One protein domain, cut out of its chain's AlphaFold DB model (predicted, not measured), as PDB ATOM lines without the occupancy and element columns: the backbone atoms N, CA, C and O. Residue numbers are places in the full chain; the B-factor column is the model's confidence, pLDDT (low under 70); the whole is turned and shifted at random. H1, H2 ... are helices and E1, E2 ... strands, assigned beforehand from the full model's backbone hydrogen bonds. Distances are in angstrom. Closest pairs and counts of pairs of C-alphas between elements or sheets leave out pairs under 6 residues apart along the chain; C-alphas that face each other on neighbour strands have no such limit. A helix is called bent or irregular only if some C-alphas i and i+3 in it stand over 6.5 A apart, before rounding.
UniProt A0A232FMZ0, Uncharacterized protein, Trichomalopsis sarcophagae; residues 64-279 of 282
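What this domain is: This is residues 64 to 279 of the 282 residues of an uncharacterized protein of Trichomalopsis sarcophagae (UniProt A0A232FMZ0). A twisted sheet of six strands is the core of three layers, with H1 over one face and H9 and H10 over the other, and H6 packs on H9 and H10. Beyond edge strand E2, H2, H3 and H4 with their loops make a loose side lobe, from which residues 134 to 143 stick out, while H7 sits far off past the ends of E3 and E4. The printed part has 216 residues and ten named helices and six named strands, in chain order E1 H1 E2 H2 H3 H4 E3 H5 H6 E4 H7 H8 H9 H10 E5 E6. The mixed sheet has the order E1 E6 E5 E4 E3 E2; the class is mixed, and the whole is compact, with a radius of gyration of the C-alphas of 18.4 A and spans of 52 by 49 by 32 A.

How they stand to each other: Start at edge strand E2, residues 99 to 102, and step to parallel E3, residues 150 to 154, where N 100 and O 150 are 2.9 A apart, within hydrogen-bond range. Parallel E4, residues 187 to 191, follows with N 153 and O 189 at 2.9 A, then parallel E5, residues 263 to 267, with N 265 and O 188 at 2.7 A. E6, residues 271 to 277, forms a hairpin with E5, N 266 and O 272 at 2.8 A, and antiparallel E1, residues 65 to 70, is the other edge, N 67 and O 275 at 2.9 A. H1, residues 82 to 90, is on the sheet at a height of 8.2 A and runs along the strands, at 8 degrees to E3 on the local plane. On the opposite face find H9, residues 236 to 249, at a height of 11.4 A, and irregular H10, residues 253 to 259, with C-alphas 254 and 257 7.3 A apart. H5, residues 155 to 161, is on the same face as H9, over none of the strands. H6, residues 169 to 181, only grazes the sheet and touches H10 at a shallow tilt of 27 degrees, closest C-alphas Gln 178 and Tyr 258 at 6.5 A. H2, residues 107 to 114, touches H1, closest C-alphas Asn 83 and Ile 108 at 5.6 A; H3, residues 116 to 119, and H4, residues 132 to 137, are not on the sheet. H7, residues 202 to 208, and H8, residues 229 to 232, are each close but not clearly touching H9, with closest C-alphas His 205 and Ser 236 at 7.7 A and Glu 232 and Phe 238 at 6.4 A. Every O i to N i+4 pair is within hydrogen-bond range in H1, H2, H4, H5, H6, H7 and H9; H10 has 1 of 3, beside 3 of 4 O i to N i+3 pairs, and H3 and H8 are too short for such a pair.

Where its parts are: Find C-alpha 65 at (170.036, 163.650, 68.394), where E1 begins its 16.2 A. H9 runs 19.8 A from C-alpha 236 at (149.988, 187.957, 63.312), H6 spans 18.3 A, and E6 runs 18.7 A to C-alpha 277 at (166.854, 158.858, 68.716).

The domain as a whole: The farthest C-alphas, of Ala 131 and Gly 279, are 53.5 A apart, and the printed part has no cut. The links E1 to H1, H3 to H4, H4 to E3 and H7 to H8 are long. Mean pLDDT of the printed part is 79.3; 46 residues are under 70, among them 114 to 145 and 208 to 215.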
ATOM      1  N   CYS A  64     173.059 161.292  71.386       74.56
ATOM      2  CA  CYS A  64     171.640 161.411  71.077       74.56
ATOM      3  C   CYS A  64     171.383 162.641  70.202       74.56
ATOM      4  O   CYS A  64     172.010 163.680  70.405       74.56
ATOM      5  N   LYS A  65     170.450 162.531  69.253       85.38
ATOM      6  CA  LYS A  65     170.036 163.650  68.394       85.38
ATOM      7  C   LYS A  65     168.531 163.804  68.380       85.38
ATOM      8  O   LYS A  65     167.809 162.805  68.451       85.38
ATOM      9  N   ILE A  66     168.058 165.040  68.233       87.25
ATOM     10  CA  ILE A  66     166.634 165.273  67.984       87.25
ATOM     11  C   ILE A  66     166.360 165.096  66.497       87.25
ATOM     12  O   ILE A  66     166.902 165.799  65.646       87.25
ATOM     13  N   HIS A  67     165.465 164.171  66.181       89.75
ATOM     14  CA  HIS A  67     164.962 164.007  64.830       89.75
ATOM     15  C   HIS A  67     163.671 164.798  64.671       89.75
ATOM     16  O   HIS A  67     162.686 164.539  65.357       89.75
ATOM     17  N   LYS A  68     163.687 165.750  63.733       93.81
ATOM     18  CA  LYS A  68     162.495 166.455  63.259       93.81
ATOM     19  C   LYS A  68     161.965 165.769  62.005       93.81
ATOM     20  O   LYS A  68     162.638 165.768  60.974       93.81
ATOM     21  N   ILE A  69     160.749 165.242  62.072       93.94
ATOM     22  CA  ILE A  69     160.071 164.577  60.951       93.94
ATOM     23  C   ILE A  69     158.819 165.375  60.586       93.94
ATOM     24  O   ILE A  69     158.129 165.898  61.459       93.94
ATOM     25  N   ILE A  70     158.531 165.495  59.288       93.44
ATOM     26  CA  ILE A  70     157.238 166.011  58.826       93.44
ATOM     27  C   ILE A  70     156.244 164.854  58.870       93.44
ATOM     28  O   ILE A  70     156.442 163.839  58.203       93.44
ATOM     29  N   ASN A  71     155.186 165.016  59.653       89.12
ATOM     30  CA  ASN A  71     154.141 164.021  59.823       89.12
ATOM     31  C   ASN A  71     152.865 164.513  59.132       89.12
ATOM     32  O   ASN A  71     152.133 165.348  59.664       89.12
ATOM     33  N   GLU A  72     152.595 163.978  57.941       87.94
ATOM     34  CA  GLU A  72     151.445 164.397  57.133       87.94
ATOM     35  C   GLU A  72     150.097 164.031  57.767       87.94
ATOM     36  O   GLU A  72     149.105 164.721  57.542       87.94
ATOM     37  N   ASN A  73     150.051 163.019  58.641       84.69
ATOM     38  CA  ASN A  73     148.826 162.688  59.373       84.69
ATOM     39  C   ASN A  73     148.447 163.787  60.372       84.69
ATOM     40  O   ASN A  73     147.262 163.970  60.659       84.69
ATOM     41  N   LEU A  74     149.438 164.545  60.847       83.31
ATOM     42  CA  LEU A  74     149.255 165.704  61.714       83.31
ATOM     43  C   LEU A  74     149.087 167.010  60.927       83.31
ATOM     44  O   LEU A  74     148.813 168.037  61.543       83.31
ATOM     45  N   THR A  75     149.243 167.020  59.602       87.19
ATOM     46  CA  THR A  75     149.055 168.225  58.785       87.19
ATOM     47  C   THR A  75     147.558 168.514  58.600       87.19
ATOM     48  O   THR A  75     146.765 167.630  58.277       87.19
ATOM     49  N   CYS A  76     147.159 169.776  58.793       83.88
ATOM     50  CA  CYS A  76     145.783 170.238  58.597       83.88
ATOM     51  C   CYS A  76     145.785 171.555  57.801       83.88
ATOM     52  O   CYS A  76     145.749 172.649  58.369       83.88
ATOM     53  N   GLU A  77     145.902 171.455  56.471       81.38
ATOM     54  CA  GLU A  77     146.154 172.634  55.631       81.38
ATOM     55  C   GLU A  77     144.926 173.537  55.419       81.38
ATOM     56  O   GLU A  77     145.069 174.712  55.083       81.38
ATOM     57  N   ALA A  78     143.721 173.007  55.605       80.31
ATOM     58  CA  ALA A  78     142.488 173.740  55.325       80.31
ATOM     59  C   ALA A  78     141.973 174.553  56.523       80.31
ATOM     60  O   ALA A  78     141.114 175.412  56.346       80.31
ATOM     61  N   HIS A  79     142.477 174.290  57.733       82.00
ATOM     62  CA  HIS A  79     141.937 174.884  58.953       82.00
ATOM     63  C   HIS A  79     142.850 175.962  59.523       82.00
ATOM     64  O   HIS A  79     144.064 175.784  59.655       82.00
ATOM     65  N   GLU A  80     142.223 177.082  59.874       86.44
ATOM     66  CA  GLU A  80     142.882 178.232  60.475       86.44
ATOM     67  C   GLU A  80     143.085 178.024  61.978       86.44
ATOM     68  O   GLU A  80     144.206 178.116  62.461       86.44
ATOM     69  N   GLU A  81     142.021 177.673  62.699       87.94
ATOM     70  CA  GLU A  81     141.971 177.752  64.162       87.94
ATOM     71  C   GLU A  81     142.554 176.537  64.885       87.94
ATOM     72  O   GLU A  81     142.270 175.386  64.528       87.94
ATOM     73  N   ALA A  82     143.277 176.795  65.975       87.81
ATOM     74  CA  ALA A  82     143.789 175.770  66.875       87.81
ATOM     75  C   ALA A  82     142.667 174.883  67.433       87.81
ATOM     76  O   ALA A  82     142.802 173.664  67.412       87.81
ATOM     77  N   ASN A  83     141.530 175.464  67.824       86.25
ATOM     78  CA  ASN A  83     140.393 174.733  68.395       86.25
ATOM     79  C   ASN A  83     139.888 173.623  67.470       86.25
ATOM     80  O   ASN A  83     139.844 172.456  67.849       86.25
ATOM     81  N   THR A  84     139.580 173.967  66.218       85.62
ATOM     82  CA  THR A  84     139.091 172.986  65.237       85.62
ATOM     83  C   THR A  84     140.156 171.934  64.917       85.62
ATOM     84  O   THR A  84     139.847 170.753  64.759       85.62
ATOM     85  N   LYS A  85     141.430 172.334  64.862       89.19
ATOM     86  CA  LYS A  85     142.546 171.410  64.644       89.19
ATOM     87  C   LYS A  85     142.767 170.457  65.819       89.19
ATOM     88  O   LYS A  85     143.093 169.301  65.581       89.19
ATOM     89  N   ILE A  86     142.591 170.909  67.060       88.38
ATOM     90  CA  ILE A  86     142.634 170.050  68.250       88.38
ATOM     91  C   ILE A  86     141.592 168.945  68.092       88.38
ATOM     92  O   ILE A  86     141.954 167.778  68.180       88.38
ATOM     93  N   ILE A  87     140.348 169.282  67.733       86.19
ATOM     94  CA  ILE A  87     139.295 168.275  67.505       86.19
ATOM     95  C   ILE A  87     139.664 167.319  66.375       86.19
ATOM     96  O   ILE A  87     139.505 166.112  66.517       86.19
ATOM     97  N   PHE A  88     140.204 167.837  65.272       86.12
ATOM     98  CA  PHE A  88     140.693 167.005  64.174       86.12
ATOM     99  C   PHE A  88     141.736 165.979  64.634       86.12
ATOM    100  O   PHE A  88     141.682 164.833  64.195       86.12
ATOM    101  N   HIS A  89     142.662 166.366  65.518       85.75
ATOM    102  CA  HIS A  89     143.633 165.432  66.095       85.75
ATOM    103  C   HIS A  89     142.960 164.408  66.996       85.75
ATOM    104  O   HIS A  89     143.245 163.226  66.843       85.75
ATOM    105  N   VAL A  90     142.037 164.829  67.867       85.62
ATOM    106  CA  VAL A  90     141.299 163.898  68.736       85.62
ATOM    107  C   VAL A  90     140.541 162.858  67.899       85.62
ATOM    108  O   VAL A  90     140.668 161.668  68.153       85.62
ATOM    109  N   CYS A  91     139.841 163.271  66.839       82.06
ATOM    110  CA  CYS A  91     139.099 162.367  65.947       82.06
ATOM    111  C   CYS A  91     139.985 161.397  65.142       82.06
ATOM    112  O   CYS A  91     139.464 160.473  64.521       82.06
ATOM    113  N   LYS A  92     141.303 161.618  65.082       82.44
ATOM    114  CA  LYS A  92     142.260 160.725  64.409       82.44
ATOM    115  C   LYS A  92     142.896 159.701  65.343       82.44
ATOM    116  O   LYS A  92     143.664 158.859  64.880       82.44
ATOM    117  N   ILE A  93     142.628 159.788  66.641       82.12
ATOM    118  CA  ILE A  93     143.142 158.835  67.615       82.12
ATOM    119  C   ILE A  93     142.271 157.582  67.535       82.12
ATOM    120  O   ILE A  93     141.095 157.598  67.876       82.12
ATOM    121  N   GLU A  94     142.860 156.490  67.057       76.25
ATOM    122  CA  GLU A  94     142.179 155.194  66.926       76.25
ATOM    123  C   GLU A  94     142.239 154.356  68.217       76.25
ATOM    124  O   GLU A  94     141.605 153.307  68.316       76.25
ATOM    125  N   GLN A  95     143.041 154.790  69.193       77.50
ATOM    126  CA  GLN A  95     143.313 154.089  70.448       77.50
ATOM    127  C   GLN A  95     142.522 154.713  71.598       77.50
ATOM    128  O   GLN A  95     142.280 155.916  71.612       77.50
ATOM    129  N   ASP A  96     142.161 153.904  72.587       79.38
ATOM    130  CA  ASP A  96     141.523 154.401  73.806       79.38
ATOM    131  C   ASP A  96     142.594 155.024  74.719       79.38
ATOM    132  O   ASP A  96     143.420 154.301  75.280       79.38
ATOM    133  N   LEU A  97     142.641 156.360  74.779       81.50
ATOM    134  CA  LEU A  97     143.671 157.143  75.473       81.50
ATOM    135  C   LEU A  97     143.046 158.144  76.450       81.50
ATOM    136  O   LEU A  97     142.048 158.799  76.143       81.50
ATOM    137  N   ASN A  98     143.714 158.369  77.582       84.38
ATOM    138  CA  ASN A  98     143.418 159.479  78.482       84.38
ATOM    139  C   ASN A  98     144.046 160.764  77.934       84.38
ATOM    140  O   ASN A  98     145.263 160.968  78.014       84.38
ATOM    141  N   ILE A  99     143.210 161.633  77.363       85.81
ATOM    142  CA  ILE A  99     143.643 162.856  76.683       85.81
ATOM    143  C   ILE A  99     143.393 164.074  77.571       85.81
ATOM    144  O   ILE A  99     142.262 164.353  77.967       85.81
ATOM    145  N   LEU A 100     144.440 164.861  77.809       87.38
ATOM    146  CA  LEU A 100     144.339 166.160  78.466       87.38
ATOM    147  C   LEU A 100     144.393 167.283  77.429       87.38
ATOM    148  O   LEU A 100     145.420 167.481  76.782       87.38
ATOM    149  N   ILE A 101     143.318 168.062  77.307       88.38
ATOM    150  CA  ILE A 101     143.280 169.244  76.434       88.38
ATOM    151  C   ILE A 101     143.515 170.510  77.266       88.38
ATOM    152  O   ILE A 101     142.870 170.731  78.290       88.38
ATOM    153  N   ARG A 102     144.453 171.355  76.830       87.19
ATOM    154  CA  ARG A 102     144.802 172.639  77.451       87.19
ATOM    155  C   ARG A 102     144.543 173.783  76.475       87.19
ATOM    156  O   ARG A 102     145.322 174.001  75.551       87.19
ATOM    157  N   CYS A 103     143.475 174.532  76.716       83.88
ATOM    158  CA  CYS A 103     143.047 175.672  75.908       83.88
ATOM    159  C   CYS A 103     142.339 176.719  76.783       83.88
ATOM    160  O   CYS A 103     141.867 176.389  77.871       83.88
ATOM    161  N   SER A 104     142.243 177.965  76.310       78.19
ATOM    162  CA  SER A 104     141.354 178.976  76.912       78.19
ATOM    163  C   SER A 104     139.914 178.861  76.429       78.19
ATOM    164  O   SER A 104     138.996 179.300  77.116       78.19
ATOM    165  N   ASP A 105     139.725 178.320  75.228       75.62
ATOM    166  CA  ASP A 105     138.481 178.496  74.497       75.62
ATOM    167  C   ASP A 105     137.486 177.385  74.822       75.62
ATOM    168  O   ASP A 105     137.720 176.202  74.564       75.62
ATOM    169  N   THR A 106     136.329 177.778  75.352       73.81
ATOM    170  CA  THR A 106     135.238 176.862  75.713       73.81
ATOM    171  C   THR A 106     134.560 176.238  74.493       73.81
ATOM    172  O   THR A 106     133.934 175.185  74.599       73.81
ATOM    173  N   ASP A 107     134.732 176.841  73.315       76.12
ATOM    174  CA  ASP A 107     134.196 176.333  72.053       76.12
ATOM    175  C   ASP A 107     134.735 174.940  71.711       76.12
ATOM    176  O   ASP A 107     134.017 174.160  71.086       76.12
ATOM    177  N   ILE A 108     135.932 174.571  72.186       77.44
ATOM    178  CA  ILE A 108     136.468 173.208  72.045       77.44
ATOM    179  C   ILE A 108     135.505 172.179  72.636       77.44
ATOM    180  O   ILE A 108     135.185 171.208  71.957       77.44
ATOM    181  N   LEU A 109     134.983 172.406  73.843       74.69
ATOM    182  CA  LEU A 109     134.047 171.481  74.487       74.69
ATOM    183  C   LEU A 109     132.775 171.312  73.649       74.69
ATOM    184  O   LEU A 109     132.314 170.197  73.413       74.69
ATOM    185  N   VAL A 110     132.225 172.419  73.154       76.56
ATOM    186  CA  VAL A 110     131.007 172.417  72.333       76.56
ATOM    187  C   VAL A 110     131.237 171.671  71.018       76.56
ATOM    188  O   VAL A 110     130.396 170.874  70.601       76.56
ATOM    189  N   ILE A 111     132.382 171.896  70.368       77.12
ATOM    190  CA  ILE A 111     132.731 171.210  69.121       77.12
ATOM    191  C   ILE A 111     132.963 169.717  69.385       77.12
ATOM    192  O   ILE A 111     132.476 168.904  68.598       77.12
ATOM    193  N   MET A 112     133.631 169.346  70.487       76.25
ATOM    194  CA  MET A 112     133.798 167.945  70.904       76.25
ATOM    195  C   MET A 112     132.452 167.254  71.061       76.25
ATOM    196  O   MET A 112     132.243 166.195  70.480       76.25
ATOM    197  N   LEU A 113     131.517 167.881  71.775       72.25
ATOM    198  CA  LEU A 113     130.173 167.344  71.985       72.25
ATOM    199  C   LEU A 113     129.422 167.137  70.666       72.25
ATOM    200  O   LEU A 113     128.790 166.101  70.465       72.25
ATOM    201  N   GLY A 114     129.555 168.079  69.730       68.94
ATOM    202  CA  GLY A 114     129.011 167.942  68.378       68.94
ATOM    203  C   GLY A 114     129.662 166.831  67.544       68.94
ATOM    204  O   GLY A 114     129.048 166.359  66.591       68.94
ATOM    205  N   HIS A 115     130.874 166.396  67.902       69.12
ATOM    206  CA  HIS A 115     131.629 165.333  67.229       69.12
ATOM    207  C   HIS A 115     131.703 164.036  68.048       69.12
ATOM    208  O   HIS A 115     132.481 163.155  67.693       69.12
ATOM    209  N   MET A 116     130.882 163.869  69.092       66.06
ATOM    210  CA  MET A 116     130.906 162.681  69.965       66.06
ATOM    211  C   MET A 116     130.745 161.356  69.211       66.06
ATOM    212  O   MET A 116     131.294 160.349  69.639       66.06
ATOM    213  N   GLU A 117     130.066 161.357  68.064       62.34
ATOM    214  CA  GLU A 117     129.920 160.173  67.203       62.34
ATOM    215  C   GLU A 117     131.205 159.764  66.476       62.34
ATOM    216  O   GLU A 117     131.345 158.620  66.060       62.34
ATOM    217  N   ASN A 118     132.142 160.700  66.314       63.00
ATOM    218  CA  ASN A 118     133.482 160.427  65.799       63.00
ATOM    219  C   ASN A 118     134.474 160.122  66.934       63.00
ATOM    220  O   ASN A 118     135.551 159.602  66.669       63.00
ATOM    221  N   LEU A 119     134.118 160.460  68.180       58.12
ATOM    222  CA  LEU A 119     134.904 160.201  69.392       58.12
ATOM    223  C   LEU A 119     134.499 158.890  70.085       58.12
ATOM    224  O   LEU A 119     135.254 158.341  70.879       58.12
ATOM    225  N   SER A 120     133.303 158.380  69.792       44.16
ATOM    226  CA  SER A 120     132.754 157.142  70.330       44.16
ATOM    227  C   SER A 120     131.780 156.532  69.321       44.16
ATOM    228  O   SER A 120     131.032 157.253  68.664       44.16
ATOM    229  N   ASN A 121     131.732 155.201  69.218       42.62
ATOM    230  CA  ASN A 121     130.717 154.467  68.447       42.62
ATOM    231  C   ASN A 121     129.296 154.603  69.062       42.62
ATOM    232  O   ASN A 121     128.639 153.593  69.325       42.62
ATOM    233  N   GLY A 122     128.796 155.813  69.336       38.34
ATOM    234  CA  GLY A 122     127.515 155.982  70.022       38.34
ATOM    235  C   GLY A 122     126.957 157.403  70.126       38.34
ATOM    236  O   GLY A 122     127.268 158.136  71.054       38.34
ATOM    237  N   THR A 123     125.964 157.666  69.271       37.25
ATOM    238  CA  THR A 123     124.774 158.536  69.440       37.25
ATOM    239  C   THR A 123     124.905 160.063  69.577       37.25
ATOM    240  O   THR A 123     125.337 160.601  70.592       37.25
ATOM    241  N   HIS A 124     124.321 160.746  68.582       34.59
ATOM    242  CA  HIS A 124     123.949 162.162  68.512       34.59
ATOM    243  C   HIS A 124     123.411 162.773  69.818       34.59
ATOM    244  O   HIS A 124     122.392 162.327  70.349       34.59
ATOM    245  N   CYS A 125     123.972 163.919  70.215       36.50
ATOM    246  CA  CYS A 125     123.329 164.874  71.122       36.50
ATOM    247  C   CYS A 125     123.473 166.309  70.581       36.50
ATOM    248  O   CYS A 125     124.572 166.785  70.311       36.50
ATOM    249  N   LYS A 126     122.340 167.001  70.405       40.41
ATOM    250  CA  LYS A 126     122.250 168.452  70.148       40.41
ATOM    251  C   LYS A 126     122.022 169.161  71.474       40.41
ATOM    252  O   LYS A 126     121.057 168.781  72.129       40.41
ATOM    253  N   THR A 127     122.739 170.246  71.780       40.94
ATOM    254  CA  THR A 127     122.339 171.146  72.882       40.94
ATOM    255  C   THR A 127     123.066 172.502  72.903       40.94
ATOM    256  O   THR A 127     124.145 172.654  72.334       40.94
ATOM    257  N   ASP A 128     122.419 173.471  73.567       46.56
ATOM    258  CA  ASP A 128     122.763 174.896  73.700       46.56
ATOM    259  C   ASP A 128     123.919 175.205  74.677       46.56
ATOM    260  O   ASP A 128     124.164 174.490  75.648       46.56
ATOM    261  N   LYS A 129     124.615 176.316  74.398       48.50
ATOM    262  CA  LYS A 129     126.066 176.507  74.602       48.50
ATOM    263  C   LYS A 129     126.564 176.815  76.033       48.50
ATOM    264  O   LYS A 129     127.754 176.653  76.268       48.50
ATOM    265  N   SER A 130     125.730 177.255  76.982       42.09
ATOM    266  CA  SER A 130     126.217 177.789  78.282       42.09
ATOM    267  C   SER A 130     125.696 177.095  79.546       42.09
ATOM    268  O   SER A 130     126.376 177.137  80.561       42.09
ATOM    269  N   ALA A 131     124.558 176.398  79.498       48.00
ATOM    270  CA  ALA A 131     124.051 175.612  80.634       48.00
ATOM    271  C   ALA A 131     124.614 174.178  80.669       48.00
ATOM    272  O   ALA A 131     124.330 173.404  81.579       48.00
ATOM    273  N   LEU A 132     125.365 173.785  79.640       53.53
ATOM    274  CA  LEU A 132     125.716 172.389  79.433       53.53
ATOM    275  C   LEU A 132     126.752 171.865  80.425       53.53
ATOM    276  O   LEU A 132     126.652 170.720  80.842       53.53
ATOM    277  N   MET A 133     127.723 172.701  80.797       51.84
ATOM    278  CA  MET A 133     128.816 172.307  81.686       51.84
ATOM    279  C   MET A 133     128.289 171.966  83.081       51.84
ATOM    280  O   MET A 133     128.507 170.858  83.552       51.84
ATOM    281  N   GLU A 134     127.485 172.854  83.675       53.81
ATOM    282  CA  GLU A 134     126.860 172.610  84.984       53.81
ATOM    283  C   GLU A 134     125.959 171.367  84.970       53.81
ATOM    284  O   GLU A 134     125.979 170.568  85.902       53.81
ATOM    285  N   ASN A 135     125.195 171.156  83.890       53.19
ATOM    286  CA  ASN A 135     124.313 169.992  83.781       53.19
ATOM    287  C   ASN A 135     125.079 168.673  83.541       53.19
ATOM    288  O   ASN A 135     124.644 167.618  84.013       53.19
ATOM    289  N   LEU A 136     126.211 168.706  82.831       54.53
ATOM    290  CA  LEU A 136     127.081 167.542  82.620       54.53
ATOM    291  C   LEU A 136     127.881 167.198  83.882       54.53
ATOM    292  O   LEU A 136     127.980 166.028  84.236       54.53
ATOM    293  N   GLU A 137     128.385 168.198  84.606       53.47
ATOM    294  CA  GLU A 137     129.097 167.998  85.874       53.47
ATOM    295  C   GLU A 137     128.170 167.473  86.978       53.47
ATOM    296  O   GLU A 137     128.539 166.562  87.716       53.47
ATOM    297  N   MET A 138     126.925 167.961  87.053       49.88
ATOM    298  CA  MET A 138     125.934 167.472  88.024       49.88
ATOM    299  C   MET A 138     125.538 166.001  87.830       49.88
ATOM    300  O   MET A 138     124.980 165.395  88.749       49.88
ATOM    301  N   SER A 139     125.769 165.430  86.647       45.62
ATOM    302  CA  SER A 139     125.276 164.098  86.277       45.62
ATOM    303  C   SER A 139     126.355 163.015  86.206       45.62
ATOM    304  O   SER A 139     126.013 161.845  86.026       45.62
ATOM    305  N   ILE A 140     127.635 163.353  86.402       53.59
ATOM    306  CA  ILE A 140     128.747 162.412  86.235       53.59
ATOM    307  C   ILE A 140     129.680 162.485  87.450       53.59
ATOM    308  O   ILE A 140     130.504 163.383  87.579       53.59
ATOM    309  N   TYR A 141     129.589 161.489  88.333       44.44
ATOM    310  CA  TYR A 141     130.652 161.207  89.298       44.44
ATOM    311  C   TYR A 141     131.801 160.552  88.520       44.44
ATOM    312  O   TYR A 141     131.761 159.350  88.270       44.44
ATOM    313  N   ASN A 142     132.779 161.339  88.073       54.34
ATOM    314  CA  ASN A 142     133.975 160.817  87.416       54.34
ATOM    315  C   ASN A 142     135.190 161.067  88.306       54.34
ATOM    316  O   ASN A 142     135.518 162.212  88.615       54.34
ATOM    317  N   GLU A 143     135.866 159.994  88.712       56.78
ATOM    318  CA  GLU A 143     137.239 160.109  89.197       56.78
ATOM    319  C   GLU A 143     138.116 160.511  88.006       56.78
ATOM    320  O   GLU A 143     138.056 159.886  86.945       56.78
ATOM    321  N   SER A 144     138.905 161.579  88.153       58.88
ATOM    322  CA  SER A 144     139.871 161.974  87.126       58.88
ATOM    323  C   SER A 144     140.815 160.803  86.816       58.88
ATOM    324  O   SER A 144     141.252 160.129  87.755       58.88
ATOM    325  N   PRO A 145     141.167 160.561  85.539       69.56
ATOM    326  CA  PRO A 145     142.096 159.497  85.178       69.56
ATOM    327  C   PRO A 145     143.400 159.585  85.974       69.56
ATOM    328  O   PRO A 145     143.948 160.671  86.169       69.56
ATOM    329  N   ALA A 146     143.919 158.436  86.414       76.38
ATOM    330  CA  ALA A 146     145.140 158.376  87.222       76.38
ATOM    331  C   ALA A 146     146.419 158.723  86.436       76.38
ATOM    332  O   ALA A 146     147.457 158.976  87.042       76.38
ATOM    333  N   TYR A 147     146.359 158.703  85.103       82.38
ATOM    334  CA  TYR A 147     147.473 158.999  84.204       82.38
ATOM    335  C   TYR A 147     146.966 159.691  82.934       82.38
ATOM    336  O   TYR A 147     145.786 159.602  82.597       82.38
ATOM    337  N   THR A 148     147.861 160.391  82.236       87.06
ATOM    338  CA  THR A 148     147.579 161.040  80.948       87.06
ATOM    339  C   THR A 148     148.470 160.429  79.874       87.06
ATOM    340  O   THR A 148     149.691 160.419  80.005       87.06
ATOM    341  N   ASP A 149     147.874 159.932  78.794       87.50
ATOM    342  CA  ASP A 149     148.624 159.342  77.680       87.50
ATOM    343  C   ASP A 149     149.108 160.420  76.702       87.50
ATOM    344  O   ASP A 149     150.254 160.403  76.239       87.50
ATOM    345  N   LEU A 150     148.226 161.385  76.421       89.38
ATOM    346  CA  LEU A 150     148.416 162.434  75.427       89.38
ATOM    347  C   LEU A 150     147.968 163.791  75.971       89.38
ATOM    348  O   LEU A 150     146.869 163.932  76.505       89.38
ATOM    349  N   VAL A 151     148.784 164.818  75.744       92.00
ATOM    350  CA  VAL A 151     148.421 166.209  76.049       92.00
ATOM    351  C   VAL A 151     148.293 167.001  74.754       92.00
ATOM    352  O   VAL A 151     149.253 167.115  73.997       92.00
ATOM    353  N   LEU A 152     147.125 167.591  74.518       91.69
ATOM    354  CA  LEU A 152     146.857 168.522  73.421       91.69
ATOM    355  C   LEU A 152     146.845 169.953  73.957       91.69
ATOM    356  O   LEU A 152     146.123 170.257  74.901       91.69
ATOM    357  N   ILE A 153     147.632 170.843  73.360       93.25
ATOM    358  CA  ILE A 153     147.826 172.214  73.850       93.25
ATOM    359  C   ILE A 153     147.507 173.211  72.739       93.25
ATOM    360  O   ILE A 153     148.087 173.128  71.657       93.25
ATOM    361  N   ASP A 154     146.665 174.204  73.021       92.31
ATOM    362  CA  ASP A 154     146.635 175.440  72.237       92.31
ATOM    363  C   ASP A 154     147.924 176.228  72.504       92.31
ATOM    364  O   ASP A 154     148.178 176.746  73.599       92.31
ATOM    365  N   GLY A 155     148.766 176.298  71.480       94.00
ATOM    366  CA  GLY A 155     150.090 176.880  71.575       94.00
ATOM    367  C   GLY A 155     150.093 178.385  71.827       94.00
ATOM    368  O   GLY A 155     150.968 178.855  72.555       94.00
ATOM    369  N   PHE A 156     149.146 179.157  71.281       91.44
ATOM    370  CA  PHE A 156     149.118 180.606  71.531       91.44
ATOM    371  C   PHE A 156     148.550 180.927  72.902       91.44
ATOM    372  O   PHE A 156     149.095 181.804  73.577       91.44
ATOM    373  N   PHE A 157     147.537 180.184  73.350       90.44
ATOM    374  CA  PHE A 157     147.091 180.240  74.739       90.44
ATOM    375  C   PHE A 157     148.264 179.989  75.693       90.44
ATOM    376  O   PHE A 157     148.551 180.817  76.558       90.44
ATOM    377  N   PHE A 158     149.016 178.906  75.483       90.38
ATOM    378  CA  PHE A 158     150.143 178.565  76.350       90.38
ATOM    379  C   PHE A 158     151.258 179.623  76.316       90.38
ATOM    380  O   PHE A 158     151.788 179.996  77.363       90.38
ATOM    381  N   LEU A 159     151.585 180.166  75.138       90.88
ATOM    382  CA  LEU A 159     152.561 181.256  75.001       90.88
ATOM    383  C   LEU A 159     152.123 182.531  75.739       90.88
ATOM    384  O   LEU A 159     152.968 183.206  76.323       90.88
ATOM    385  N   HIS A 160     150.824 182.850  75.764       87.25
ATOM    386  CA  HIS A 160     150.287 183.977  76.535       87.25
ATOM    387  C   HIS A 160     150.348 183.760  78.055       87.25
ATOM    388  O   HIS A 160     150.387 184.732  78.816       87.25
ATOM    389  N   LEU A 161     150.390 182.508  78.520       85.00
ATOM    390  CA  LEU A 161     150.545 182.203  79.943       85.00
ATOM    391  C   LEU A 161     151.974 182.424  80.445       85.00
ATOM    392  O   LEU A 161     152.143 182.741  81.628       85.00
ATOM    393  N   MET A 162     152.980 182.296  79.574       83.12
ATOM    394  CA  MET A 162     154.391 182.422  79.939       83.12
ATOM    395  C   MET A 162     154.706 183.820  80.496       83.12
ATOM    396  O   MET A 162     154.616 184.826  79.796       83.12
ATOM    397  N   LYS A 163     155.113 183.874  81.769       70.12
ATOM    398  CA  LYS A 163     155.669 185.071  82.420       70.12
ATOM    399  C   LYS A 163     157.199 185.063  82.358       70.12
ATOM    400  O   LYS A 163     157.813 184.031  82.078       70.12
ATOM    401  N   ASP A 164     157.811 186.220  82.614       64.12
ATOM    402  CA  ASP A 164     159.270 186.402  82.661       64.12
ATOM    403  C   ASP A 164     159.980 185.854  81.425       64.12
ATOM    404  O   ASP A 164     160.928 185.060  81.489       64.12
ATOM    405  N   VAL A 165     159.470 186.245  80.264       64.88
ATOM    406  CA  VAL A 165     159.991 185.789  78.986       64.88
ATOM    407  C   VAL A 165     161.396 186.359  78.821       64.88
ATOM    408  O   VAL A 165     161.613 187.569  78.850       64.88
ATOM    409  N   SER A 166     162.368 185.451  78.772       63.56
ATOM    410  CA  SER A 166     163.789 185.769  78.792       63.56
ATOM    411  C   SER A 166     164.194 186.673  77.629       63.56
ATOM    412  O   SER A 166     163.524 186.753  76.605       63.56
ATOM    413  N   VAL A 167     165.367 187.292  77.763       74.12
ATOM    414  CA  VAL A 167     165.842 188.343  76.858       74.12
ATOM    415  C   VAL A 167     165.941 187.898  75.385       74.12
ATOM    416  O   VAL A 167     165.809 188.758  74.524       74.12
ATOM    417  N   THR A 168     166.152 186.607  75.076       89.38
ATOM    418  CA  THR A 168     166.426 186.089  73.712       89.38
ATOM    419  C   THR A 168     165.423 185.033  73.239       89.38
ATOM    420  O   THR A 168     164.912 184.265  74.056       89.38
ATOM    421  N   PHE A 169     165.189 184.929  71.924       90.31
ATOM    422  CA  PHE A 169     164.240 183.962  71.342       90.31
ATOM    423  C   PHE A 169     164.568 182.497  71.651       90.31
ATOM    424  O   PHE A 169     163.646 181.719  71.906       90.31
ATOM    425  N   ALA A 170     165.847 182.113  71.700       89.88
ATOM    426  CA  ALA A 170     166.232 180.762  72.122       89.88
ATOM    427  C   ALA A 170     165.757 180.453  73.541       89.88
ATOM    428  O   ALA A 170     165.198 179.391  73.790       89.88
ATOM    429  N   ASN A 171     165.879 181.410  74.461       88.25
ATOM    430  CA  ASN A 171     165.385 181.216  75.815       88.25
ATOM    431  C   ASN A 171     163.853 181.137  75.879       88.25
ATOM    432  O   ASN A 171     163.335 180.388  76.704       88.25
ATOM    433  N   ILE A 172     163.128 181.863  75.018       90.75
ATOM    434  CA  ILE A 172     161.666 181.715  74.881       90.75
ATOM    435  C   ILE A 172     161.332 180.286  74.454       90.75
ATOM    436  O   ILE A 172     160.537 179.615  75.104       90.75
ATOM    437  N   SER A 173     161.985 179.802  73.398       92.81
ATOM    438  CA  SER A 173     161.781 178.453  72.871       92.81
ATOM    439  C   SER A 173     162.154 177.363  73.887       92.81
ATOM    440  O   SER A 173     161.388 176.411  74.051       92.81
ATOM    441  N   ASN A 174     163.261 177.535  74.618       89.81
ATOM    442  CA  ASN A 174     163.709 176.637  75.687       89.81
ATOM    443  C   ASN A 174     162.714 176.604  76.844       89.81
ATOM    444  O   ASN A 174     162.289 175.532  77.259       89.81
ATOM    445  N   LYS A 175     162.291 177.770  77.345       89.50
ATOM    446  CA  LYS A 175     161.284 177.836  78.411       89.50
ATOM    447  C   LYS A 175     159.968 177.217  77.971       89.50
ATOM    448  O   LYS A 175     159.335 176.535  78.770       89.50
ATOM    449  N   PHE A 176     159.560 177.442  76.725       92.44
ATOM    450  CA  PHE A 176     158.315 176.898  76.208       92.44
ATOM    451  C   PHE A 176     158.358 175.370  76.179       92.44
ATOM    452  O   PHE A 176     157.501 174.736  76.792       92.44
ATOM    453  N   VAL A 177     159.395 174.781  75.571       91.56
ATOM    454  CA  VAL A 177     159.525 173.319  75.490       91.56
ATOM    455  C   VAL A 177     159.716 172.684  76.868       91.56
ATOM    456  O   VAL A 177     159.068 171.697  77.188       91.56
ATOM    457  N   GLN A 178     160.523 173.290  77.742       89.19
ATOM    458  CA  GLN A 178     160.692 172.807  79.113       89.19
ATOM    459  C   GLN A 178     159.381 172.845  79.897       89.19
ATOM    460  O   GLN A 178     159.122 171.935  80.672       89.19
ATOM    461  N   SER A 179     158.551 173.873  79.698       90.12
ATOM    462  CA  SER A 179     157.277 174.006  80.409       90.12
ATOM    463  C   SER A 179     156.266 172.954  79.969       90.12
ATOM    464  O   SER A 179     155.604 172.375  80.821       90.12
ATOM    465  N   ILE A 180     156.172 172.661  78.670       92.12
ATOM    466  CA  ILE A 180     155.273 171.601  78.190       92.12
ATOM    467  C   ILE A 180     155.786 170.210  78.581       92.12
ATOM    468  O   ILE A 180     154.999 169.350  78.954       92.12
ATOM    469  N   LEU A 181     157.102 169.981  78.593       90.31
ATOM    470  CA  LEU A 181     157.678 168.678  78.939       90.31
ATOM    471  C   LEU A 181     157.453 168.288  80.410       90.31
ATOM    472  O   LEU A 181     157.646 167.122  80.758       90.31
ATOM    473  N   LYS A 182     157.006 169.224  81.258       89.62
ATOM    474  CA  LYS A 182     156.572 168.945  82.634       89.62
ATOM    475  C   LYS A 182     155.255 168.177  82.717       89.62
ATOM    476  O   LYS A 182     155.027 167.537  83.734       89.62
ATOM    477  N   PHE A 183     154.400 168.221  81.692       88.06
ATOM    478  CA  PHE A 183     153.164 167.439  81.715       88.06
ATOM    479  C   PHE A 183     153.476 165.946  81.764       88.06
ATOM    480  O   PHE A 183     154.300 165.474  80.982       88.06
ATOM    481  N   ASP A 184     152.811 165.202  82.645       86.06
ATOM    482  CA  ASP A 184     153.010 163.759  82.795       86.06
ATOM    483  C   ASP A 184     152.291 162.966  81.693       86.06
ATOM    484  O   ASP A 184     151.267 162.331  81.914       86.06
ATOM    485  N   ALA A 185     152.811 163.086  80.472       88.06
ATOM    486  CA  ALA A 185     152.404 162.324  79.302       88.06
ATOM    487  C   ALA A 185     153.623 161.994  78.438       88.06
ATOM    488  O   ALA A 185     154.604 162.755  78.400       88.06
ATOM    489  N   GLN A 186     153.564 160.856  77.744       88.62
ATOM    490  CA  GLN A 186     154.618 160.440  76.820       88.62
ATOM    491  C   GLN A 186     154.550 161.223  75.506       88.62
ATOM    492  O   GLN A 186     155.591 161.530  74.918       88.62
ATOM    493  N   GLU A 187     153.339 161.574  75.074       92.75
ATOM    494  CA  GLU A 187     153.098 162.342  73.861       92.75
ATOM    495  C   GLU A 187     152.477 163.707  74.172       92.75
ATOM    496  O   GLU A 187     151.527 163.830  74.948       92.75
ATOM    497  N   ILE A 188     153.016 164.750  73.543       95.44
ATOM    498  CA  ILE A 188     152.509 166.118  73.662       95.44
ATOM    499  C   ILE A 188     152.333 166.698  72.264       95.44
ATOM    500  O   ILE A 188     153.292 166.771  71.500       95.44
ATOM    501  N   VAL A 189     151.133 167.162  71.938       95.31
ATOM    502  CA  VAL A 189     150.795 167.797  70.661       95.31
ATOM    503  C   VAL A 189     150.441 169.261  70.912       95.31
ATOM    504  O   VAL A 189     149.451 169.572  71.568       95.31
ATOM    505  N   ILE A 190     151.227 170.181  70.355       96.75
ATOM    506  CA  ILE A 190     150.920 171.613  70.356       96.75
ATOM    507  C   ILE A 190     150.277 171.994  69.030       96.75
ATOM    508  O   ILE A 190     150.786 171.673  67.955       96.75
ATOM    509  N   VAL A 191     149.178 172.725  69.104       95.38
ATOM    510  CA  VAL A 191     148.406 173.168  67.952       95.38
ATOM    511  C   VAL A 191     148.389 174.689  67.923       95.38
ATOM    512  O   VAL A 191     148.045 175.333  68.908       95.38
ATOM    513  N   PHE A 192     148.761 175.267  66.786       94.81
ATOM    514  CA  PHE A 192     148.773 176.710  66.573       94.81
ATOM    515  C   PHE A 192     147.737 177.119  65.528       94.81
ATOM    516  O   PHE A 192     147.513 176.411  64.534       94.81
ATOM    517  N   ASP A 193     147.180 178.317  65.711       90.50
ATOM    518  CA  ASP A 193     146.454 179.011  64.653       90.50
ATOM    519  C   ASP A 193     147.344 179.204  63.426       90.50
ATOM    520  O   ASP A 193     148.563 179.377  63.530       90.50
ATOM    521  N   ARG A 194     146.726 179.232  62.252       88.31
ATOM    522  CA  ARG A 194     147.327 179.742  61.022       88.31
ATOM    523  C   ARG A 194     146.751 181.106  60.707       88.31
ATOM    524  O   ARG A 194     145.687 181.467  61.174       88.31
ATOM    525  N   TYR A 195     147.475 181.844  59.882       82.25
ATOM    526  CA  TYR A 195     147.071 183.166  59.435       82.25
ATOM    527  C   TYR A 195     147.070 183.146  57.910       82.25
ATOM    528  O   TYR A 195     148.133 183.102  57.285       82.25
ATOM    529  N   PHE A 196     145.879 183.077  57.316       77.81
ATOM    530  CA  PHE A 196     145.695 183.082  55.866       77.81
ATOM    531  C   PHE A 196     145.586 184.510  55.325       77.81
ATOM    532  O   PHE A 196     145.138 185.417  56.017       77.81
ATOM    533  N   THR A 197     145.968 184.702  54.060       67.44
ATOM    534  CA  THR A 197     145.639 185.922  53.313       67.44
ATOM    535  C   THR A 197     144.244 185.772  52.717       67.44
ATOM    536  O   THR A 197     144.028 184.831  51.949       67.44
ATOM    537  N   SER A 198     143.342 186.697  53.050       70.94
ATOM    538  CA  SER A 198     141.883 186.543  52.967       70.94
ATOM    539  C   SER A 198     141.365 185.536  53.998       70.94
ATOM    540  O   SER A 198     141.119 184.373  53.675       70.94
ATOM    541  N   SER A 199     141.209 185.988  55.242       78.25
ATOM    542  CA  SER A 199     140.611 185.222  56.339       78.25
ATOM    543  C   SER A 199     139.227 185.766  56.706       78.25
ATOM    544  O   SER A 199     138.947 186.962  56.639       78.25
ATOM    545  N   ILE A 200     138.355 184.876  57.184       76.12
ATOM    546  CA  ILE A 200     137.075 185.258  57.803       76.12
ATOM    547  C   ILE A 200     137.318 186.142  59.044       76.12
ATOM    548  O   ILE A 200     136.478 186.971  59.392       76.12
ATOM    549  N   LYS A 201     138.492 186.014  59.676       73.12
ATOM    550  CA  LYS A 201     138.925 186.796  60.835       73.12
ATOM    551  C   LYS A 201     139.660 188.083  60.484       73.12
ATOM    552  O   LYS A 201     140.096 188.771  61.401       73.12
ATOM    553  N   ASP A 202     139.763 188.470  59.211       78.12
ATOM    554  CA  ASP A 202     140.487 189.688  58.812       78.12
ATOM    555  C   ASP A 202     140.006 190.934  59.575       78.12
ATOM    556  O   ASP A 202     140.816 191.754  60.004       78.12
ATOM    557  N   CYS A 203     138.697 191.052  59.829       74.69
ATOM    558  CA  CYS A 203     138.148 192.145  60.634       74.69
ATOM    559  C   CYS A 203     138.618 192.099  62.098       74.69
ATOM    560  O   CYS A 203     138.993 193.126  62.657       74.69
ATOM    561  N   GLU A 204     138.611 190.922  62.724       75.62
ATOM    562  CA  GLU A 204     139.050 190.733  64.113       75.62
ATOM    563  C   GLU A 204     140.565 190.930  64.256       75.62
ATOM    564  O   GLU A 204     141.028 191.573  65.200       75.62
ATOM    565  N   HIS A 205     141.340 190.443  63.285       75.50
ATOM    566  CA  HIS A 205     142.777 190.674  63.184       75.50
ATOM    567  C   HIS A 205     143.085 192.167  63.059       75.50
ATOM    568  O   HIS A 205     143.893 192.679  63.831       75.50
ATOM    569  N   ALA A 206     142.370 192.893  62.195       73.81
ATOM    570  CA  ALA A 206     142.536 194.337  62.037       73.81
ATOM    571  C   ALA A 206     142.212 195.132  63.316       73.81
ATOM    572  O   ALA A 206     142.825 196.167  63.563       73.81
ATOM    573  N   LEU A 207     141.282 194.657  64.154       73.06
ATOM    574  CA  LEU A 207     140.979 195.278  65.451       73.06
ATOM    575  C   LEU A 207     142.073 195.029  66.502       73.06
ATOM    576  O   LEU A 207     142.272 195.855  67.394       73.06
ATOM    577  N   ARG A 208     142.769 193.888  66.426       69.62
ATOM    578  CA  ARG A 208     143.843 193.507  67.361       69.62
ATOM    579  C   ARG A 208     145.202 194.082  66.968       69.62
ATOM    580  O   ARG A 208     146.033 194.345  67.841       69.62
ATOM    581  N   GLU A 209     145.425 194.281  65.674       68.44
ATOM    582  CA  GLU A 209     146.649 194.848  65.123       68.44
ATOM    583  C   GLU A 209     146.661 196.374  65.274       68.44
ATOM    584  O   GLU A 209     146.015 197.120  64.543       68.44
ATOM    585  N   ASN A 210     147.460 196.869  66.221       59.12
ATOM    586  CA  ASN A 210     147.760 198.295  66.345       59.12
ATOM    587  C   ASN A 210     148.672 198.758  65.193       59.12
ATOM    588  O   ASN A 210     149.860 198.952  65.413       59.12
ATOM    589  N   SER A 211     148.140 198.930  63.977       54.34
ATOM    590  CA  SER A 211     148.709 199.621  62.788       54.34
ATOM    591  C   SER A 211     150.144 199.295  62.313       54.34
ATOM    592  O   SER A 211     150.558 199.776  61.260       54.34
ATOM    593  N   ASP A 212     150.921 198.504  63.045       59.62
ATOM    594  CA  ASP A 212     152.342 198.294  62.813       59.62
ATOM    595  C   ASP A 212     152.526 197.041  61.961       59.62
ATOM    596  O   ASP A 212     152.830 195.947  62.433       59.62
ATOM    597  N   ASN A 213     152.275 197.211  60.666       62.22
ATOM    598  CA  ASN A 213     152.344 196.157  59.655       62.22
ATOM    599  C   ASN A 213     153.797 195.786  59.281       62.22
ATOM    600  O   ASN A 213     154.067 195.360  58.152       62.22
ATOM    601  N   ARG A 214     154.759 195.999  60.188       66.62
ATOM    602  CA  ARG A 214     156.171 195.691  59.952       66.62
ATOM    603  C   ARG A 214     156.350 194.185  59.808       66.62
ATOM    604  O   ARG A 214     155.769 193.395  60.547       66.62
ATOM    605  N   ASP A 215     157.156 193.786  58.832       68.94
ATOM    606  CA  ASP A 215     157.551 192.391  58.709       68.94
ATOM    607  C   ASP A 215     158.460 192.023  59.879       68.94
ATOM    608  O   ASP A 215     159.467 192.684  60.145       68.94
ATOM    609  N   HIS A 216     158.095 190.956  60.583       76.00
ATOM    610  CA  HIS A 216     158.911 190.394  61.646       76.00
ATOM    611  C   HIS A 216     159.755 189.265  61.068       76.00
ATOM    612  O   HIS A 216     159.231 188.269  60.572       76.00
ATOM    613  N   ASN A 217     161.073 189.418  61.146       78.00
ATOM    614  CA  ASN A 217     162.015 188.351  60.852       78.00
ATOM    615  C   ASN A 217     162.900 188.121  62.078       78.00
ATOM    616  O   ASN A 217     163.519 189.059  62.586       78.00
ATOM    617  N   ILE A 218     162.935 186.878  62.553       84.88
ATOM    618  CA  ILE A 218     163.798 186.459  63.656       84.88
ATOM    619  C   ILE A 218     165.077 185.921  63.023       84.88
ATOM    620  O   ILE A 218     165.088 184.835  62.446       84.88
ATOM    621  N   SER A 219     166.145 186.713  63.087       78.31
ATOM    622  CA  SER A 219     167.397 186.452  62.372       78.31
ATOM    623  C   SER A 219     168.359 185.537  63.132       78.31
ATOM    624  O   SER A 219     169.287 185.007  62.523       78.31
ATOM    625  N   GLY A 220     168.144 185.311  64.434       81.75
ATOM    626  CA  GLY A 220     168.982 184.410  65.224       81.75
ATOM    627  C   GLY A 220     168.466 184.121  66.633       81.75
ATOM    628  O   GLY A 220     167.663 184.869  67.188       81.75
ATOM    629  N   SER A 221     168.973 183.035  67.222       84.50
ATOM    630  CA  SER A 221     168.678 182.562  68.585       84.50
ATOM    631  C   SER A 221     168.945 183.611  69.666       84.50
ATOM    632  O   SER A 221     168.125 183.794  70.568       84.50
ATOM    633  N   GLU A 222     170.062 184.329  69.535       86.50
ATOM    634  CA  GLU A 222     170.534 185.355  70.474       86.50
ATOM    635  C   GLU A 222     169.887 186.728  70.271       86.50
ATOM    636  O   GLU A 222     170.163 187.673  71.018       86.50
ATOM    637  N   GLN A 223     169.031 186.873  69.256       86.00
ATOM    638  CA  GLN A 223     168.326 188.125  69.036       86.00
ATOM    639  C   GLN A 223     167.454 188.430  70.253       86.00
ATOM    640  O   GLN A 223     166.659 187.601  70.707       86.00
ATOM    641  N   LYS A 224     167.622 189.649  70.774       84.31
ATOM    642  CA  LYS A 224     166.879 190.113  71.935       84.31
ATOM    643  C   LYS A 224     165.488 190.588  71.552       84.31
ATOM    644  O   LYS A 224     165.309 191.223  70.511       84.31
ATOM    645  N   LEU A 225     164.530 190.340  72.435       81.50
ATOM    646  CA  LEU A 225     163.207 190.925  72.322       81.50
ATOM    647  C   LEU A 225     163.296 192.431  72.613       81.50
ATOM    648  O   LEU A 225     163.818 192.849  73.646       81.50
ATOM    649  N   THR A 226     162.831 193.255  71.678       70.25
ATOM    650  CA  THR A 226     162.935 194.724  71.761       70.25
ATOM    651  C   THR A 226     161.770 195.383  72.494       70.25
ATOM    652  O   THR A 226     161.813 196.576  72.784       70.25
ATOM    653  N   THR A 227     160.710 194.625  72.745       72.38
ATOM    654  CA  THR A 227     159.372 195.087  73.129       72.38
ATOM    655  C   THR A 227     158.705 194.041  74.024       72.38
ATOM    656  O   THR A 227     159.220 192.940  74.189       72.38
ATOM    657  N   ASP A 228     157.579 194.386  74.650       81.75
ATOM    658  CA  ASP A 228     156.826 193.459  75.501       81.75
ATOM    659  C   ASP A 228     156.341 192.238  74.697       81.75
ATOM    660  O   ASP A 228     155.622 192.386  73.707       81.75
ATOM    661  N   PHE A 229     156.705 191.033  75.145       84.94
ATOM    662  CA  PHE A 229     156.350 189.778  74.479       84.94
ATOM    663  C   PHE A 229     154.842 189.584  74.331       84.94
ATOM    664  O   PHE A 229     154.374 189.180  73.271       84.94
ATOM    665  N   SER A 230     154.068 189.925  75.360       83.69
ATOM    666  CA  SER A 230     152.608 189.790  75.333       83.69
ATOM    667  C   SER A 230     151.979 190.740  74.320       83.69
ATOM    668  O   SER A 230     150.937 190.433  73.738       83.69
ATOM    669  N   LYS A 231     152.612 191.897  74.096       82.50
ATOM    670  CA  LYS A 231     152.192 192.865  73.080       82.50
ATOM    671  C   LYS A 231     152.555 192.390  71.675       82.50
ATOM    672  O   LYS A 231     151.704 192.456  70.793       82.50
ATOM    673  N   GLU A 232     153.771 191.885  71.478       85.31
ATOM    674  CA  GLU A 232     154.228 191.323  70.196       85.31
ATOM    675  C   GLU A 232     153.398 190.106  69.781       85.31
ATOM    676  O   GLU A 232     153.014 189.983  68.622       85.31
ATOM    677  N   LEU A 233     153.003 189.260  70.738       87.31
ATOM    678  CA  LEU A 233     152.096 188.139  70.493       87.31
ATOM    679  C   LEU A 233     150.709 188.558  69.984       87.31
ATOM    680  O   LEU A 233     149.949 187.686  69.598       87.31
ATOM    681  N   ARG A 234     150.337 189.843  69.937       83.94
ATOM    682  CA  ARG A 234     149.093 190.279  69.269       83.94
ATOM    683  C   ARG A 234     149.255 190.441  67.756       83.94
ATOM    684  O   ARG A 234     148.251 190.479  67.053       83.94
ATOM    685  N   ASN A 235     150.487 190.537  67.262       84.69
ATOM    686  CA  ASN A 235     150.796 190.735  65.852       84.69
ATOM    687  C   ASN A 235     150.871 189.382  65.121       84.69
ATOM    688  O   ASN A 235     151.669 188.511  65.479       84.69
ATOM    689  N   SER A 236     150.057 189.208  64.078       86.38
ATOM    690  CA  SER A 236     149.988 187.957  63.312       86.38
ATOM    691  C   SER A 236     151.325 187.598  62.646       86.38
ATOM    692  O   SER A 236     151.766 186.449  62.707       86.38
ATOM    693  N   LYS A 237     152.043 188.578  62.086       87.31
ATOM    694  CA  LYS A 237     153.360 188.373  61.462       87.31
ATOM    695  C   LYS A 237     154.408 187.937  62.478       87.31
ATOM    696  O   LYS A 237     155.184 187.023  62.194       87.31
ATOM    697  N   PHE A 238     154.415 188.547  63.664       88.50
ATOM    698  CA  PHE A 238     155.294 188.126  64.755       88.50
ATOM    699  C   PHE A 238     154.999 186.689  65.180       88.50
ATOM    700  O   PHE A 238     155.926 185.884  65.265       88.50
ATOM    701  N   LYS A 239     153.722 186.338  65.379       90.62
ATOM    702  CA  LYS A 239     153.299 184.969  65.701       90.62
ATOM    703  C   LYS A 239     153.834 183.963  64.680       90.62
ATOM    704  O   LYS A 239     154.481 182.993  65.067       90.62
ATOM    705  N   ILE A 240     153.642 184.213  63.384       91.50
ATOM    706  CA  ILE A 240     154.143 183.336  62.310       91.50
ATOM    707  C   ILE A 240     155.667 183.182  62.392       91.50
ATOM    708  O   ILE A 240     156.178 182.062  62.345       91.50
ATOM    709  N   ALA A 241     156.400 184.293  62.512       92.44
ATOM    710  CA  ALA A 241     157.860 184.281  62.586       92.44
ATOM    711  C   ALA A 241     158.363 183.518  63.821       92.44
ATOM    712  O   ALA A 241     159.279 182.701  63.715       92.44
ATOM    713  N   LEU A 242     157.723 183.734  64.973       93.25
ATOM    714  CA  LEU A 242     158.031 183.065  66.231       93.25
ATOM    715  C   LEU A 242     157.828 181.555  66.129       93.25
ATOM    716  O   LEU A 242     158.728 180.798  66.490       93.25
ATOM    717  N   ILE A 243     156.686 181.102  65.608       94.94
ATOM    718  CA  ILE A 243     156.411 179.665  65.495       94.94
ATOM    719  C   ILE A 243     157.369 179.001  64.501       94.94
ATOM    720  O   ILE A 243     157.888 177.923  64.791       94.94
ATOM    721  N   LYS A 244     157.708 179.661  63.385       94.38
ATOM    722  CA  LYS A 244     158.740 179.170  62.450       94.38
ATOM    723  C   LYS A 244     160.108 179.040  63.113       94.38
ATOM    724  O   LYS A 244     160.785 178.032  62.910       94.38
ATOM    725  N   PHE A 245     160.503 180.027  63.917       94.94
ATOM    726  CA  PHE A 245     161.732 179.958  64.702       94.94
ATOM    727  C   PHE A 245     161.700 178.774  65.677       94.94
ATOM    728  O   PHE A 245     162.600 177.940  65.633       94.94
ATOM    729  N   ILE A 246     160.648 178.647  66.492       94.88
ATOM    730  CA  ILE A 246     160.488 177.577  67.492       94.88
ATOM    731  C   ILE A 246     160.556 176.193  66.834       94.88
ATOM    732  O   ILE A 246     161.320 175.339  67.273       94.88
ATOM    733  N   ILE A 247     159.829 175.994  65.731       94.94
ATOM    734  CA  ILE A 247     159.785 174.732  64.976       94.94
ATOM    735  C   ILE A 247     161.165 174.310  64.452       94.94
ATOM    736  O   ILE A 247     161.433 173.118  64.271       94.94
ATOM    737  N   ASN A 248     162.041 175.261  64.146       93.81
ATOM    738  CA  ASN A 248     163.401 174.964  63.706       93.81
ATOM    739  C   ASN A 248     164.351 174.798  64.892       93.81
ATOM    740  O   ASN A 248     165.153 173.872  64.900       93.81
ATOM    741  N   HIS A 249     164.216 175.644  65.908       93.94
ATOM    742  CA  HIS A 249     165.028 175.605  67.118       93.94
ATOM    743  C   HIS A 249     164.853 174.295  67.899       93.94
ATOM    744  O   HIS A 249     165.825 173.750  68.406       93.94
ATOM    745  N   TRP A 250     163.642 173.732  67.925       94.31
ATOM    746  CA  TRP A 250     163.361 172.448  68.575       94.31
ATOM    747  C   TRP A 250     164.044 171.236  67.941       94.31
ATOM    748  O   TRP A 250     164.093 170.187  68.567       94.31
ATOM    749  N   ALA A 251     164.601 171.369  66.737       92.06
ATOM    750  CA  ALA A 251     165.441 170.336  66.133       92.06
ATOM    751  C   ALA A 251     166.914 170.410  66.589       92.06
ATOM    752  O   ALA A 251     167.737 169.653  66.087       92.06
ATOM    753  N   SER A 252     167.264 171.344  67.481       89.69
ATOM    754  CA  SER A 252     168.622 171.488  68.009       89.69
ATOM    755  C   SER A 252     168.951 170.384  69.013       89.69
ATOM    756  O   SER A 252     168.189 170.140  69.949       89.69
ATOM    757  N   ASP A 253     170.137 169.788  68.882       84.75
ATOM    758  CA  ASP A 253     170.630 168.754  69.800       84.75
ATOM    759  C   ASP A 253     170.845 169.286  71.234       84.75
ATOM    760  O   ASP A 253     170.860 168.519  72.196       84.75
ATOM    761  N   GLU A 254     170.917 170.609  71.422       84.31
ATOM    762  CA  GLU A 254     170.970 171.246  72.749       84.31
ATOM    763  C   GLU A 254     169.738 170.935  73.615       84.31
ATOM    764  O   GLU A 254     169.791 171.045  74.842       84.31
ATOM    765  N   LEU A 255     168.625 170.541  72.988       84.56
ATOM    766  CA  LEU A 255     167.371 170.246  73.672       84.56
ATOM    767  C   LEU A 255     167.208 168.777  74.080       84.56
ATOM    768  O   LEU A 255     166.290 168.458  74.841       84.56
ATOM    769  N   VAL A 256     168.108 167.897  73.634       82.62
ATOM    770  CA  VAL A 256     168.100 166.457  73.941       82.62
ATOM    771  C   VAL A 256     167.910 166.161  75.440       82.62
ATOM    772  O   VAL A 256     167.057 165.330  75.760       82.62
ATOM    773  N   PRO A 257     168.606 166.844  76.380       80.62
ATOM    774  CA  PRO A 257     168.464 166.552  77.808       80.62
ATOM    775  C   PRO A 257     167.060 166.814  78.361       80.62
ATOM    776  O   PRO A 257     166.704 166.254  79.397       80.62
ATOM    777  N   TYR A 258     166.273 167.674  77.706       82.00
ATOM    778  CA  TYR A 258     164.921 168.009  78.151       82.00
ATOM    779  C   TYR A 258     163.888 167.021  77.612       82.00
ATOM    780  O   TYR A 258     162.996 166.621  78.354       82.00
ATOM    781  N   PHE A 259     164.008 166.617  76.344       80.75
ATOM    782  CA  PHE A 259     163.042 165.724  75.696       80.75
ATOM    783  C   PHE A 259     162.993 164.336  76.342       80.75
ATOM    784  O   PHE A 259     161.912 163.761  76.484       80.75
ATOM    785  N   GLY A 260     164.144 163.803  76.765       78.81
ATOM    786  CA  GLY A 260     164.216 162.467  77.354       78.81
ATOM    787  C   GLY A 260     163.594 161.416  76.429       78.81
ATOM    788  O   GLY A 260     164.024 161.269  75.291       78.81
ATOM    789  N   VAL A 261     162.572 160.708  76.922       83.06
ATOM    790  CA  VAL A 261     161.825 159.672  76.173       83.06
ATOM    791  C   VAL A 261     160.494 160.168  75.591       83.06
ATOM    792  O   VAL A 261     159.698 159.363  75.109       83.06
ATOM    793  N   LYS A 262     160.210 161.472  75.688       90.12
ATOM    794  CA  LYS A 262     158.938 162.051  75.242       90.12
ATOM    795  C   LYS A 262     158.968 162.391  73.761       90.12
ATOM    796  O   LYS A 262     159.991 162.820  73.225       90.12
ATOM    797  N   THR A 263     157.799 162.290  73.143       93.31
ATOM    798  CA  THR A 263     157.558 162.744  71.775       93.31
ATOM    799  C   THR A 263     156.787 164.053  71.816       93.31
ATOM    800  O   THR A 263     155.699 164.128  72.391       93.31
ATOM    801  N   VAL A 264     157.331 165.091  71.180       95.75
ATOM    802  CA  VAL A 264     156.633 166.371  71.006       95.75
ATOM    803  C   VAL A 264     156.213 166.509  69.552       95.75
ATOM    804  O   VAL A 264     156.998 166.281  68.637       95.75
ATOM    805  N   LYS A 265     154.972 166.913  69.328       96.12
ATOM    806  CA  LYS A 265     154.364 167.125  68.019       96.12
ATOM    807  C   LYS A 265     153.872 168.563  67.918       96.12
ATOM    808  O   LYS A 265     153.358 169.114  68.881       96.12
ATOM    809  N   SER A 266     154.022 169.190  66.760       95.88
ATOM    810  CA  SER A 266     153.586 170.565  66.510       95.88
ATOM    811  C   SER A 266     152.774 170.636  65.224       95.88
ATOM    812  O   SER A 266     153.237 170.194  64.175       95.88
ATOM    813  N   ASN A 267     151.575 171.209  65.286       95.00
ATOM    814  CA  ASN A 267     150.757 171.535  64.124       95.00
ATOM    815  C   ASN A 267     150.716 173.053  63.941       95.00
ATOM    816  O   ASN A 267     150.096 173.768  64.728       95.00
ATOM    817  N   PHE A 268     151.344 173.532  62.868       93.62
ATOM    818  CA  PHE A 268     151.238 174.922  62.423       93.62
ATOM    819  C   PHE A 268     150.873 174.970  60.937       93.62
ATOM    820  O   PHE A 268     149.702 174.826  60.602       93.62
ATOM    821  N   GLU A 269     151.853 175.129  60.042       90.62
ATOM    822  CA  GLU A 269     151.672 174.988  58.586       90.62
ATOM    823  C   GLU A 269     151.657 173.516  58.157       90.62
ATOM    824  O   GLU A 269     150.899 173.134  57.273       90.62
ATOM    825  N   LYS A 270     152.481 172.702  58.820       92.19
ATOM    826  CA  LYS A 270     152.562 171.248  58.677       92.19
ATOM    827  C   LYS A 270     152.552 170.601  60.055       92.19
ATOM    828  O   LYS A 270     152.733 171.296  61.061       92.19
ATOM    829  N   GLY A 271     152.357 169.289  60.082       93.25
ATOM    830  CA  GLY A 271     152.661 168.467  61.243       93.25
ATOM    831  C   GLY A 271     154.163 168.220  61.362       93.25
ATOM    832  O   GLY A 271     154.793 167.750  60.416       93.25
ATOM    833  N   TYR A 272     154.737 168.526  62.519       95.50
ATOM    834  CA  TYR A 272     156.127 168.241  62.863       95.50
ATOM    835  C   TYR A 272     156.174 167.336  64.082       95.50
ATOM    836  O   TYR A 272     155.397 167.520  65.012       95.50
ATOM    837  N   GLU A 273     157.105 166.399  64.093       95.69
ATOM    838  CA  GLU A 273     157.336 165.479  65.198       95.69
ATOM    839  C   GLU A 273     158.804 165.529  65.606       95.69
ATOM    840  O   GLU A 273     159.683 165.578  64.745       95.69
ATOM    841  N   TYR A 274     159.040 165.551  66.913       94.94
ATOM    842  CA  TYR A 274     160.339 165.685  67.553       94.94
ATOM    843  C   TYR A 274     160.496 164.558  68.570       94.94
ATOM    844  O   TYR A 274     159.731 164.471  69.534       94.94
ATOM    845  N   ALA A 275     161.505 163.724  68.360       91.25
ATOM    846  CA  ALA A 275     161.872 162.651  69.272       91.25
ATOM    847  C   ALA A 275     163.395 162.522  69.343       91.25
ATOM    848  O   ALA A 275     164.102 162.796  68.365       91.25
ATOM    849  N   VAL A 276     163.896 162.105  70.504       86.00
ATOM    850  CA  VAL A 276     165.303 161.740  70.666       86.00
ATOM    851  C   VAL A 276     165.489 160.333  70.114       86.00
ATOM    852  O   VAL A 276     164.818 159.402  70.554       86.00
ATOM    853  N   LEU A 277     166.396 160.174  69.152       79.00
ATOM    854  CA  LEU A 277     166.854 158.858  68.716       79.00
ATOM    855  C   LEU A 277     168.246 158.603  69.287       79.00
ATOM    856  O   LEU A 277     169.148 159.438  69.151       79.00
ATOM    857  N   ASP A 278     168.413 157.439  69.913       67.56
ATOM    858  CA  ASP A 278     169.724 156.962  70.334       67.56
ATOM    859  C   ASP A 278     170.605 156.779  69.092       67.56
ATOM    860  O   ASP A 278     170.266 156.047  68.156       67.56
ATOM    861  N   GLY A 279     171.739 157.480  69.073       49.50
ATOM    862  CA  GLY A 279     172.744 157.350  68.028       49.50
ATOM    863  C   GLY A 279     173.386 155.968  68.082       49.50
ATOM    864  O   GLY A 279     174.335 155.770  68.830       49.50
TER     865      GLY A 279